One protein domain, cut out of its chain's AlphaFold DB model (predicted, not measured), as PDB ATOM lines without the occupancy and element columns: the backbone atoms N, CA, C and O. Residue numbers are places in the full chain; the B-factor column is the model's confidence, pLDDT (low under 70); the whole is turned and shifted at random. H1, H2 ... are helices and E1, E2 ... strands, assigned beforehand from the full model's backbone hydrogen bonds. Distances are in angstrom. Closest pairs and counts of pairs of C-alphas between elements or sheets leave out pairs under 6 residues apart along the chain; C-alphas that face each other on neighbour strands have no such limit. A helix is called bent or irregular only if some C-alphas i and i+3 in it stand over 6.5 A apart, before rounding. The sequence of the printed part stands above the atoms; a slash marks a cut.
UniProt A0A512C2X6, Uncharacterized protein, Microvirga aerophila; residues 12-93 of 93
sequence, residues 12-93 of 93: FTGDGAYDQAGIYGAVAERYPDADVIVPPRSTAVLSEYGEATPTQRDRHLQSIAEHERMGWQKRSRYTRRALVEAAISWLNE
ATOM      1  N   PHE A  12     -24.123  28.538 -20.808       94.12
ATOM      2  CA  PHE A  12     -25.494  28.775 -21.230       94.12
ATOM      3  C   PHE A  12     -26.362  27.616 -20.735       94.12
ATOM      4  O   PHE A  12     -26.095  26.464 -21.058       94.12
ATOM      5  N   THR A  13     -27.400  27.897 -19.947       95.19
ATOM      6  CA  THR A  13     -28.317  26.872 -19.418       95.19
ATOM      7  C   THR A  13     -29.747  27.201 -19.831       95.19
ATOM      8  O   THR A  13     -30.186  28.333 -19.646       95.19
ATOM      9  N   GLY A  14     -30.488  26.222 -20.352       92.56
ATOM     10  CA  GLY A  14     -31.867  26.414 -20.816       92.56
ATOM     11  C   GLY A  14     -32.671  25.115 -20.834       92.56
ATOM     12  O   GLY A  14     -32.125  24.044 -20.578       92.56
ATOM     13  N   ASP A  15     -33.975  25.187 -21.111       91.75
ATOM     14  CA  ASP A  15     -34.784  23.981 -21.350       91.75
ATOM     15  C   ASP A  15     -34.451  23.312 -22.692       91.75
ATOM     16  O   ASP A  15     -33.744  23.851 -23.541       91.75
ATOM     17  N   GLY A  16     -35.009  22.118 -22.899       92.75
ATOM     18  CA  GLY A  16     -34.780  21.316 -24.100       92.75
ATOM     19  C   GLY A  16     -35.318  21.931 -25.397       92.75
ATOM     20  O   GLY A  16     -35.005  21.415 -26.474       92.75
ATOM     21  N   ALA A  17     -36.088  23.028 -25.357       93.50
ATOM     22  CA  ALA A  17     -36.425  23.756 -26.578       93.50
ATOM     23  C   ALA A  17     -35.162  24.330 -27.235       93.50
ATOM     24  O   ALA A  17     -35.089  24.337 -28.465       93.50
ATOM     25  N   TYR A  18     -34.141  24.670 -26.441       94.19
ATOM     26  CA  TYR A  18     -32.838  25.161 -26.897       94.19
ATOM     27  C   TYR A  18     -31.885  24.067 -27.405       94.19
ATOM     28  O   TYR A  18     -30.775  24.385 -27.825       94.19
ATOM     29  N   ASP A  19     -32.285  22.787 -27.403       95.31
ATOM     30  CA  ASP A  19     -31.490  21.697 -27.989       95.31
ATOM     31  C   ASP A  19     -31.556  21.758 -29.525       95.31
ATOM     32  O   ASP A  19     -32.247  20.977 -30.183       95.31
ATOM     33  N   GLN A  20     -30.891  22.760 -30.095       93.12
ATOM     34  CA  GLN A  20     -30.879  23.069 -31.520       93.12
ATOM     35  C   GLN A  20     -29.465  23.412 -31.968       93.12
ATOM     36  O   GLN A  20     -28.781  24.194 -31.309       93.12
ATOM     37  N   ALA A  21     -29.049  22.903 -33.130       91.69
ATOM     38  CA  ALA A  21     -27.712  23.142 -33.678       91.69
ATOM     39  C   ALA A  21     -27.355  24.639 -33.762       91.69
ATOM     40  O   ALA A  21     -26.236  25.015 -33.432       91.69
ATOM     41  N   GLY A  22     -28.320  25.498 -34.115       92.56
ATOM     42  CA  GLY A  22     -28.117  26.948 -34.159       92.56
ATOM     43  C   GLY A  22     -27.776  27.574 -32.802       92.56
ATOM     44  O   GLY A  22     -26.990  28.513 -32.756       92.56
ATOM     45  N   ILE A  23     -28.296  27.032 -31.692       94.19
ATOM     46  CA  ILE A  23     -27.956  27.500 -30.339       94.19
ATOM     47  C   ILE A  23     -26.526  27.105 -29.983       94.19
ATOM     48  O   ILE A  23     -25.746  27.962 -29.578       94.19
ATOM     49  N   TYR A  24     -26.161  25.833 -30.178       94.06
ATOM     50  CA  TYR A  24     -24.790  25.381 -29.930       94.06
ATOM     51  C   TYR A  24     -23.784  26.154 -30.793       94.06
ATOM     52  O   TYR A  24     -22.758  26.582 -30.277       94.06
ATOM     53  N   GLY A  25     -24.100  26.386 -32.073       94.25
ATOM     54  CA  GLY A  25     -23.267  27.170 -32.986       94.25
ATOM     55  C   GLY A  25     -23.098  28.619 -32.534       94.25
ATOM     56  O   GLY A  25     -21.971  29.077 -32.392       94.25
ATOM     57  N   ALA A  26     -24.195  29.315 -32.222       94.38
ATOM     58  CA  ALA A  26     -24.143  30.708 -31.779       94.38
ATOM     59  C   ALA A  26     -23.375  30.889 -30.459       94.38
ATOM     60  O   ALA A  26     -22.671  31.885 -30.284       94.38
ATOM     61  N   VAL A  27     -23.496  29.938 -29.522       95.38
ATOM     62  CA  VAL A  27     -22.703  29.968 -28.285       95.38
ATOM     63  C   VAL A  27     -21.232  29.692 -28.586       95.38
ATOM     64  O   VAL A  27     -20.397  30.468 -28.142       95.38
ATOM     65  N   ALA A  28     -20.911  28.655 -29.362       93.56
ATOM     66  CA  ALA A  28     -19.527  28.289 -29.671       93.56
ATOM     67  C   ALA A  28     -18.781  29.364 -30.480       93.56
ATOM     68  O   ALA A  28     -17.591  29.572 -30.265       93.56
ATOM     69  N   GLU A  29     -19.472  30.066 -31.382       93.75
ATOM     70  CA  GLU A  29     -18.891  31.148 -32.183       93.75
ATOM     71  C   GLU A  29     -18.447  32.328 -31.311       93.75
ATOM     72  O   GLU A  29     -17.371  32.888 -31.510       93.75
ATOM     73  N   ARG A  30     -19.266  32.702 -30.324       93.19
ATOM     74  CA  ARG A  30     -19.008  33.877 -29.482       93.19
ATOM     75  C   ARG A  30     -18.240  33.548 -28.201       93.19
ATOM     76  O   ARG A  30     -17.490  34.383 -27.704       93.19
ATOM     77  N   TYR A  31     -18.448  32.351 -27.663       95.12
ATOM     78  CA  TYR A  31     -17.907  31.867 -26.396       95.12
ATOM     79  C   TYR A  31     -17.478  30.397 -26.544       95.12
ATOM     80  O   TYR A  31     -18.175  29.499 -26.066       95.12
ATOM     81  N   PRO A  32     -16.338  30.126 -27.203       93.00
ATOM     82  CA  PRO A  32     -15.901  28.759 -27.507       93.00
ATOM     83  C   PRO A  32     -15.682  27.894 -26.258       93.00
ATOM     84  O   PRO A  32     -15.875  26.681 -26.311       93.00
ATOM     85  N   ASP A  33     -15.344  28.523 -25.130       94.25
ATOM     86  CA  ASP A  33     -15.105  27.850 -23.850       94.25
ATOM     87  C   ASP A  33     -16.369  27.711 -22.979       94.25
ATOM     88  O   ASP A  33     -16.296  27.178 -21.871       94.25
ATOM     89  N   ALA A  34     -17.530  28.199 -23.433       95.75
ATOM     90  CA  ALA A  34     -18.766  28.130 -22.657       95.75
ATOM     91  C   ALA A  34     -19.412  26.739 -22.718       95.75
ATOM     92  O   ALA A  34     -19.617  26.165 -23.794       95.75
ATOM     93  N   ASP A  35     -19.845  26.240 -21.560       96.00
ATOM     94  CA  ASP A  35     -20.649  25.020 -21.481       96.00
ATOM     95  C   ASP A  35     -22.110  25.298 -21.870       96.00
ATOM     96  O   ASP A  35     -22.775  26.162 -21.297       96.00
ATOM     97  N   VAL A  36     -22.661  24.526 -22.802       96.19
ATOM     98  CA  VAL A  36     -24.073  24.568 -23.200       96.19
ATOM     99  C   VAL A  36     -24.828  23.481 -22.443       96.19
ATOM    100  O   VAL A  36     -24.944  22.349 -22.900       96.19
ATOM    101  N   ILE A  37     -25.366  23.827 -21.273       96.75
ATOM    102  CA  ILE A  37     -26.087  22.938 -20.355       96.75
ATOM    103  C   ILE A  37     -27.575  22.921 -20.713       96.75
ATOM    104  O   ILE A  37     -28.429  23.509 -20.045       96.75
ATOM    105  N   VAL A  38     -27.886  22.239 -21.810       95.75
ATOM    106  CA  VAL A  38     -29.254  22.053 -22.291       95.75
ATOM    107  C   VAL A  38     -29.587  20.562 -22.293       95.75
ATOM    108  O   VAL A  38     -28.789  19.760 -22.790       95.75
ATOM    109  N   PRO A  39     -30.741  20.152 -21.739       95.19
ATOM    110  CA  PRO A  39     -31.168  18.768 -21.798       95.19
ATOM    111  C   PRO A  39     -31.460  18.365 -23.247       95.19
ATOM    112  O   PRO A  39     -32.349  18.965 -23.858       95.19
ATOM    113  N   PRO A  40     -30.808  17.312 -23.782       95.75
ATOM    114  CA  PRO A  40     -31.141  16.808 -25.106       95.75
ATOM    115  C   PRO A  40     -32.622  16.437 -25.198       95.75
ATOM    116  O   PRO A  40     -33.210  15.940 -24.217       95.75
ATOM    117  N   ARG A  41     -33.218  16.684 -26.368       93.69
ATOM    118  CA  ARG A  41     -34.581  16.241 -26.697       93.69
ATOM    119  C   ARG A  41     -34.658  14.718 -26.673       93.69
ATOM    120  O   ARG A  41     -33.666  14.034 -26.894       93.69
ATOM    121  N   SER A  42     -35.850  14.172 -26.446       89.88
ATOM    122  CA  SER A  42     -36.063  12.716 -26.436       89.88
ATOM    123  C   SER A  42     -35.719  12.039 -27.767       89.88
ATOM    124  O   SER A  42     -35.414  10.855 -27.784       89.88
ATOM    125  N   THR A  43     -35.752  12.786 -28.872       91.31
ATOM    126  CA  THR A  43     -35.422  12.319 -30.226       91.31
ATOM    127  C   THR A  43     -33.975  12.605 -30.634       91.31
ATOM    128  O   THR A  43     -33.612  12.434 -31.796       91.31
ATOM    129  N   ALA A  44     -33.149  13.104 -29.715       93.50
ATOM    130  CA  ALA A  44     -31.767  13.442 -29.998       93.50
ATOM    131  C   ALA A  44     -30.921  12.182 -30.240       93.50
ATOM    132  O   ALA A  44     -30.926  11.256 -29.433       93.50
ATOM    133  N   VAL A  45     -30.167  12.192 -31.339       94.88
ATOM    134  CA  VAL A  45     -29.165  11.177 -31.691       94.88
ATOM    135  C   VAL A  45     -27.772  11.802 -31.713       94.88
ATOM    136  O   VAL A  45     -27.655  13.032 -31.807       94.88
ATOM    137  N   LEU A  46     -26.744  10.954 -31.614       96.06
ATOM    138  CA  LEU A  46     -25.347  11.369 -31.733       96.06
ATOM    139  C   LEU A  46     -25.082  12.028 -33.091       96.06
ATOM    140  O   LEU A  46     -25.719  11.698 -34.095       96.06
ATOM    141  N   SER A  47     -24.131  12.955 -33.114       94.12
ATOM    142  CA  SER A  47     -23.561  13.473 -34.354       94.12
ATOM    143  C   SER A  47     -22.782  12.389 -35.112       94.12
ATOM    144  O   SER A  47     -22.442  11.347 -34.553       94.12
ATOM    145  N   GLU A  48     -22.479  12.649 -36.387       95.00
ATOM    146  CA  GLU A  48     -21.783  11.712 -37.289       95.00
ATOM    147  C   GLU A  48     -20.491  11.138 -36.687       95.00
ATOM    148  O   GLU A  48     -20.227   9.946 -36.813       95.00
ATOM    149  N   TYR A  49     -19.730  11.963 -35.964       94.19
ATOM    150  CA  TYR A  49     -18.484  11.572 -35.298       94.19
ATOM    151  C   TYR A  49     -18.619  11.567 -33.772       94.19
ATOM    152  O   TYR A  49     -17.621  11.672 -33.062       94.19
ATOM    153  N   GLY A  50     -19.844  11.449 -33.252       92.75
ATOM    154  CA  GLY A  50     -20.149  11.613 -31.831       92.75
ATOM    155  C   GLY A  50     -19.453  10.605 -30.914       92.75
ATOM    156  O   GLY A  50     -19.241  10.900 -29.744       92.75
ATOM    157  N   GLU A  51     -19.058   9.438 -31.424       92.94
ATOM    158  CA  GLU A  51     -18.287   8.450 -30.657       92.94
ATOM    159  C   GLU A  51     -16.789   8.783 -30.595       92.94
ATOM    160  O   GLU A  51     -16.164   8.622 -29.550       92.94
ATOM    161  N   ALA A  52     -16.210   9.269 -31.696       95.25
ATOM    162  CA  ALA A  52     -14.772   9.527 -31.805       95.25
ATOM    163  C   ALA A  52     -14.385  10.932 -31.318       95.25
ATOM    164  O   ALA A  52     -13.379  11.114 -30.634       95.25
ATOM    165  N   THR A  53     -15.187  11.932 -31.676       96.25
ATOM    166  CA  THR A  53     -14.985  13.348 -31.354       96.25
ATOM    167  C   THR A  53     -16.320  13.951 -30.911       96.25
ATOM    168  O   THR A  53     -16.977  14.650 -31.688       96.25
ATOM    169  N   PRO A  54     -16.767  13.655 -29.678       95.50
ATOM    170  CA  PRO A  54     -18.085  14.055 -29.212       95.50
ATOM    171  C   PRO A  54     -18.217  15.576 -29.118       95.50
ATOM    172  O   PRO A  54     -17.420  16.261 -28.469       95.50
ATOM    173  N   THR A  55     -19.297  16.109 -29.689       94.94
ATOM    174  CA  THR A  55     -19.739  17.480 -29.408       94.94
ATOM    175  C   THR A  55     -20.213  17.611 -27.953       94.94
ATOM    176  O   THR A  55     -20.424  16.620 -27.252       94.94
ATOM    177  N   GLN A  56     -20.445  18.840 -27.471       95.31
ATOM    178  CA  GLN A  56     -21.065  19.053 -26.150       95.31
ATOM    179  C   GLN A  56     -22.405  18.308 -26.013       95.31
ATOM    180  O   GLN A  56     -22.675  17.673 -24.991       95.31
ATOM    181  N   ARG A  57     -23.216  18.325 -27.077       96.56
ATOM    182  CA  ARG A  57     -24.500  17.624 -27.133       96.56
ATOM    183  C   ARG A  57     -24.329  16.105 -27.065       96.56
ATOM    184  O   ARG A  57     -25.068  15.447 -26.336       96.56
ATOM    185  N   ASP A  58     -23.336  15.562 -27.765       97.31
ATOM    186  CA  ASP A  58     -23.028  14.125 -27.739       97.31
ATOM    187  C   ASP A  58     -22.584  13.675 -26.349       97.31
ATOM    188  O   ASP A  58     -23.075  12.668 -25.842       97.31
ATOM    189  N   ARG A  59     -21.753  14.481 -25.672       96.12
ATOM    190  CA  ARG A  59     -21.359  14.227 -24.278       96.12
ATOM    191  C   ARG A  59     -22.564  14.177 -23.341       96.12
ATOM    192  O   ARG A  59     -22.587  13.383 -22.402       96.12
ATOM    193  N   HIS A  60     -23.589  14.997 -23.576       96.81
ATOM    194  CA  HIS A  60     -24.832  14.918 -22.807       96.81
ATOM    195  C   HIS A  60     -25.611  13.636 -23.085       96.81
ATOM    196  O   HIS A  60     -26.097  13.022 -22.138       96.81
ATOM    197  N   LEU A  61     -25.714  13.225 -24.349       96.88
ATOM    198  CA  LEU A  61     -26.377  11.977 -24.726       96.88
ATOM    199  C   LEU A  61     -25.685  10.761 -24.106       96.88
ATOM    200  O   LEU A  61     -26.353   9.949 -23.470       96.88
ATOM    201  N   GLN A  62     -24.359  10.689 -24.202       97.25
ATOM    202  CA  GLN A  62     -23.546   9.632 -23.590       97.25
ATOM    203  C   GLN A  62     -23.729   9.603 -22.067       97.25
ATOM    204  O   GLN A  62     -24.088   8.579 -21.497       97.25
ATOM    205  N   SER A  63     -23.626  10.759 -21.407       97.25
ATOM    206  CA  SER A  63     -23.809  10.882 -19.955       97.25
ATOM    207  C   SER A  63     -25.219  10.493 -19.482       97.25
ATOM    208  O   SER A  63     -25.381  10.005 -18.360       97.25
ATOM    209  N   ILE A  64     -26.247  10.703 -20.312       96.75
ATOM    210  CA  ILE A  64     -27.614  10.228 -20.046       96.75
ATOM    211  C   ILE A  64     -27.716   8.718 -20.256       96.75
ATOM    212  O   ILE A  64     -28.378   8.060 -19.461       96.75
ATOM    213  N   ALA A  65     -27.079   8.165 -21.288       96.25
ATOM    214  CA  ALA A  65     -27.069   6.725 -21.527       96.25
ATOM    215  C   ALA A  65     -26.362   5.962 -20.392       96.25
ATOM    216  O   ALA A  65     -26.844   4.923 -19.955       96.25
ATOM    217  N   GLU A  66     -25.262   6.504 -19.871       97.56
ATOM    218  CA  GLU A  66     -24.436   5.859 -18.840       97.56
ATOM    219  C   GLU A  66     -25.009   5.966 -17.425       97.56
ATOM    220  O   GLU A  66     -24.748   5.123 -16.567       97.56
ATOM    221  N   HIS A  67     -25.749   7.033 -17.136       96.94
ATOM    222  CA  HIS A  67     -26.096   7.380 -15.758       96.94
ATOM    223  C   HIS A  67     -27.517   7.912 -15.591       96.94
ATOM    224  O   HIS A  67     -27.832   8.544 -14.575       96.94
ATOM    225  N   GLU A  68     -28.341   7.722 -16.614       97.19
ATOM    226  CA  GLU A  68     -29.706   8.212 -16.696       97.19
ATOM    227  C   GLU A  68     -29.818   9.748 -16.658       97.19
ATOM    228  O   GLU A  68     -28.876  10.515 -16.407       97.19
ATOM    229  N   ARG A  69     -31.041  10.232 -16.893       95.19
ATOM    230  CA  ARG A  69     -31.345  11.667 -16.937       95.19
ATOM    231  C   ARG A  69     -31.034  12.367 -15.614       95.19
ATOM    232  O   ARG A  69     -30.476  13.462 -15.623       95.19
ATOM    233  N   MET A  70     -31.369  11.744 -14.483       95.12
ATOM    234  CA  MET A  70     -31.138  12.325 -13.156       95.12
ATOM    235  C   MET A  70     -29.646  12.434 -12.824       95.12
ATOM    236  O   MET A  70     -29.217  13.437 -12.251       95.12
ATOM    237  N   GLY A  71     -28.840  11.439 -13.208       96.62
ATOM    238  CA  GLY A  71     -27.389  11.504 -13.051       96.62
ATOM    239  C   GLY A  71     -26.786  12.632 -13.887       96.62
ATOM    240  O   GLY A  71     -25.983  13.418 -13.375       96.62
ATOM    241  N   TRP A  72     -27.228  12.768 -15.141       96.88
ATOM    242  CA  TRP A  72     -26.798  13.860 -16.017       96.88
ATOM    243  C   TRP A  72     -27.114  15.238 -15.419       96.88
ATOM    244  O   TRP A  72     -26.236  16.101 -15.396       96.88
ATOM    245  N   GLN A  73     -28.313  15.446 -14.859       95.50
ATOM    246  CA  GLN A  73     -28.690  16.731 -14.251       95.50
ATOM    247  C   GLN A  73     -27.775  17.133 -13.089       95.50
ATOM    248  O   GLN A  73     -27.430  18.306 -12.948       95.50
ATOM    249  N   LYS A  74     -27.362  16.165 -12.259       94.50
ATOM    250  CA  LYS A  74     -26.450  16.412 -11.134       94.50
ATOM    251  C   LYS A  74     -25.040  16.752 -11.615       94.50
ATOM    252  O   LYS A  74     -24.472  17.738 -11.154       94.50
ATOM    253  N   ARG A  75     -24.485  15.978 -12.557       94.75
ATOM    254  CA  ARG A  75     -23.116  16.191 -13.067       94.75
ATOM    255  C   ARG A  75     -22.975  17.478 -13.876       94.75
ATOM    256  O   ARG A  75     -21.985  18.180 -13.721       94.75
ATOM    257  N   SER A  76     -23.982  17.808 -14.680       94.38
ATOM    258  CA  SER A  76     -24.021  19.049 -15.465       94.38
ATOM    259  C   SER A  76     -24.402  20.283 -14.644       94.38
ATOM    260  O   SER A  76     -24.342  21.392 -15.153       94.38
ATOM    261  N   ARG A  77     -24.815  20.115 -13.378       93.75
ATOM    262  CA  ARG A  77     -25.365  21.185 -12.522       93.75
ATOM    263  C   ARG A  77     -26.623  21.853 -13.094       93.75
ATOM    264  O   ARG A  77     -26.990  22.940 -12.647       93.75
ATOM    265  N   TYR A  78     -27.331  21.189 -14.011       94.50
ATOM    266  CA  TYR A  78     -28.588  21.674 -14.590       94.50
ATOM    267  C   TYR A  78     -29.639  22.026 -13.524       94.50
ATOM    268  O   TYR A  78     -30.436  22.945 -13.704       94.50
ATOM    269  N   THR A  79     -29.604  21.358 -12.367       90.88
ATOM    270  CA  THR A  79     -30.494  21.642 -11.228       90.88
ATOM    271  C   THR A  79     -30.403  23.085 -10.716       90.88
ATOM    272  O   THR A  79     -31.362  23.577 -10.126       90.88
ATOM    273  N   ARG A  80     -29.297  23.801 -10.980       89.31
ATOM    274  CA  ARG A  80     -29.135  25.216 -10.607       89.31
ATOM    275  C   ARG A  80     -30.127  26.135 -11.326       89.31
ATOM    276  O   ARG A  80     -30.458  27.186 -10.787       89.31
ATOM    277  N   ARG A  81     -30.631  25.735 -12.498       91.00
ATOM    278  CA  ARG A  81     -31.599  26.514 -13.281       91.00
ATOM    279  C   ARG A  81     -32.850  26.860 -12.472       91.00
ATOM    280  O   ARG A  81     -33.222  28.023 -12.425       91.00
ATOM    281  N   ALA A  82     -33.428  25.880 -11.777       87.25
ATOM    282  CA  ALA A  82     -34.645  26.084 -10.990       87.25
ATOM    283  C   ALA A  82     -34.463  27.138  -9.880       87.25
ATOM    284  O   ALA A  82     -35.381  27.896  -9.588       87.25
ATOM    285  N   LEU A  83     -33.265  27.226  -9.290       89.56
ATOM    286  CA  LEU A  83     -32.948  28.238  -8.276       89.56
ATOM    287  C   LEU A  83     -32.892  29.646  -8.878       89.56
ATOM    288  O   LEU A  83     -33.387  30.595  -8.277       89.56
ATOM    289  N   VAL A  84     -32.288  29.775 -10.062       88.19
ATOM    290  CA  VAL A  84     -32.199  31.051 -10.784       88.19
ATOM    291  C   VAL A  84     -33.583  31.504 -11.243       88.19
ATOM    292  O   VAL A  84     -33.941  32.657 -11.037       88.19
ATOM    293  N   GLU A  85     -34.378  30.600 -11.813       89.56
ATOM    294  CA  GLU A  85     -35.745  30.896 -12.255       89.56
ATOM    295  C   GLU A  85     -36.636  31.324 -11.094       89.56
ATOM    296  O   GLU A  85     -37.342  32.322 -11.211       89.56
ATOM    297  N   ALA A  86     -36.544  30.627  -9.954       89.56
ATOM    298  CA  ALA A  86     -37.236  31.038  -8.744       89.56
ATOM    299  C   ALA A  86     -36.835  32.468  -8.367       89.56
ATOM    300  O   ALA A  86     -37.706  33.326  -8.280       89.56
ATOM    301  N   ALA A  87     -35.537  32.753  -8.219       90.75
ATOM    302  CA  ALA A  87     -35.046  34.083  -7.846       90.75
ATOM    303  C   ALA A  87     -35.524  35.198  -8.794       90.75
ATOM    304  O   ALA A  87     -35.881  36.275  -8.328       90.75
ATOM    305  N   ILE A  88     -35.574  34.940 -10.105       87.94
ATOM    306  CA  ILE A  88     -36.109  35.894 -11.088       87.94
ATOM    307  C   ILE A  88     -37.615  36.095 -10.894       87.94
ATOM    308  O   ILE A  88     -38.082  37.228 -10.964       87.94
ATOM    309  N   SER A  89     -38.371  35.027 -10.627       87.31
ATOM    310  CA  SER A  89     -39.805  35.131 -10.337       87.31
ATOM    311  C   SER A  89     -40.075  36.036  -9.134       87.31
ATOM    312  O   SER A  89     -40.990  36.844  -9.199       87.31
ATOM    313  N   TRP A  90     -39.259  35.947  -8.077       82.94
ATOM    314  CA  TRP A  90     -39.376  36.805  -6.889       82.94
ATOM    315  C   TRP A  90     -39.044  38.281  -7.149       82.94
ATOM    316  O   TRP A  90     -39.488  39.134  -6.394       82.94
ATOM    317  N   LEU A  91     -38.235  38.597  -8.164       82.75
ATOM    318  CA  LEU A  91     -37.859  39.979  -8.498       82.75
ATOM    319  C   LEU A  91     -38.899  40.696  -9.367       82.75
ATOM    320  O   LEU A  91     -38.819  41.911  -9.528       82.75
ATOM    321  N   ASN A  92     -39.824  39.943  -9.960       70.00
ATOM    322  CA  ASN A  92     -40.855  40.454 -10.859       70.00
ATOM    323  C   ASN A  92     -42.236  40.568 -10.184       70.00
ATOM    324  O   ASN A  92     -43.217  40.827 -10.881       70.00
ATOM    325  N   GLU A  93     -42.299  40.370  -8.864       57.41
ATOM    326  CA  GLU A  93     -43.475  40.573  -8.006       57.41
ATOM    327  C   GLU A  93     -43.239  41.756  -7.060       57.41
ATOM    328  O   GLU A  93     -44.150  42.609  -6.947       57.41
TER     329      GLU A  93
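Overview. This is residues 12 to 93 of the 93 residues of an uncharacterized protein of Microvirga aerophila (UniProt A0A512C2X6). A small body of helix and loop, with the short strand E1 between helix H1 and the sharply kinked helix H2, has one helical arm: residues 82 to 93, of which 82 to 91 belong to H3, stick out from it. A long loop, residues 38 to 55, joins E1 to H2, which folds back at its kink. The printed part has 82 residues, with three named helices and one named strand in the order H1, E1, H2, H3, and is mostly helix. It is only just compact, close to loose, with a radius of gyration of the C-alphas of 13.7 A, and elongated, spanning 48 by 30 by 22 A.

Along the chain. H1, residues 21 to 30, begins with C-alpha 21 at (-27.712, 23.142, -33.678) and is 14.4 A long. E1 is residues 35 to 37. H2, residues 56 to 75, begins with C-alpha 56 at (-21.065, 19.053, -26.150) and measures 13.5 A from first to last C-alpha. H3, residues 80 to 91, is 17.3 A long and ends with C-alpha 91 at (-37.859, 39.979, -8.498).

Arrangement. Residues 12 to 13 pair parallel with residues 36 to 37 of E1, which pairs with no named strand. The closest C-alphas of H1 and E1, those of Tyr 24 and Val 36, are 6.8 A apart; those of E1 and H2, Val 36 and Gln 56, 6.9 A. H1 and H2 are only just apart, the closest C-alphas at 8.3 A. H2 has a kink of 126 degrees near residue 67 and is irregular: C-alphas 66 and 69 are 9.2 A apart. H3 is apart from H1, E1 and H2. Every O i to N i+4 pair is within hydrogen-bond range in H3, 5 of 6 in H1 and 14 of 16 in H2.

Size, cuts and confidence. The C-alphas of Ala 52 and Glu 93, the two farthest apart, are 48.5 A apart. Without residues 82 to 93 the body spans 30 by 29 by 21 A. The link from E1 to H2 is long; the other two are tight. The printed part has no cut, and residue 93, the chain's last, has pLDDT under 70.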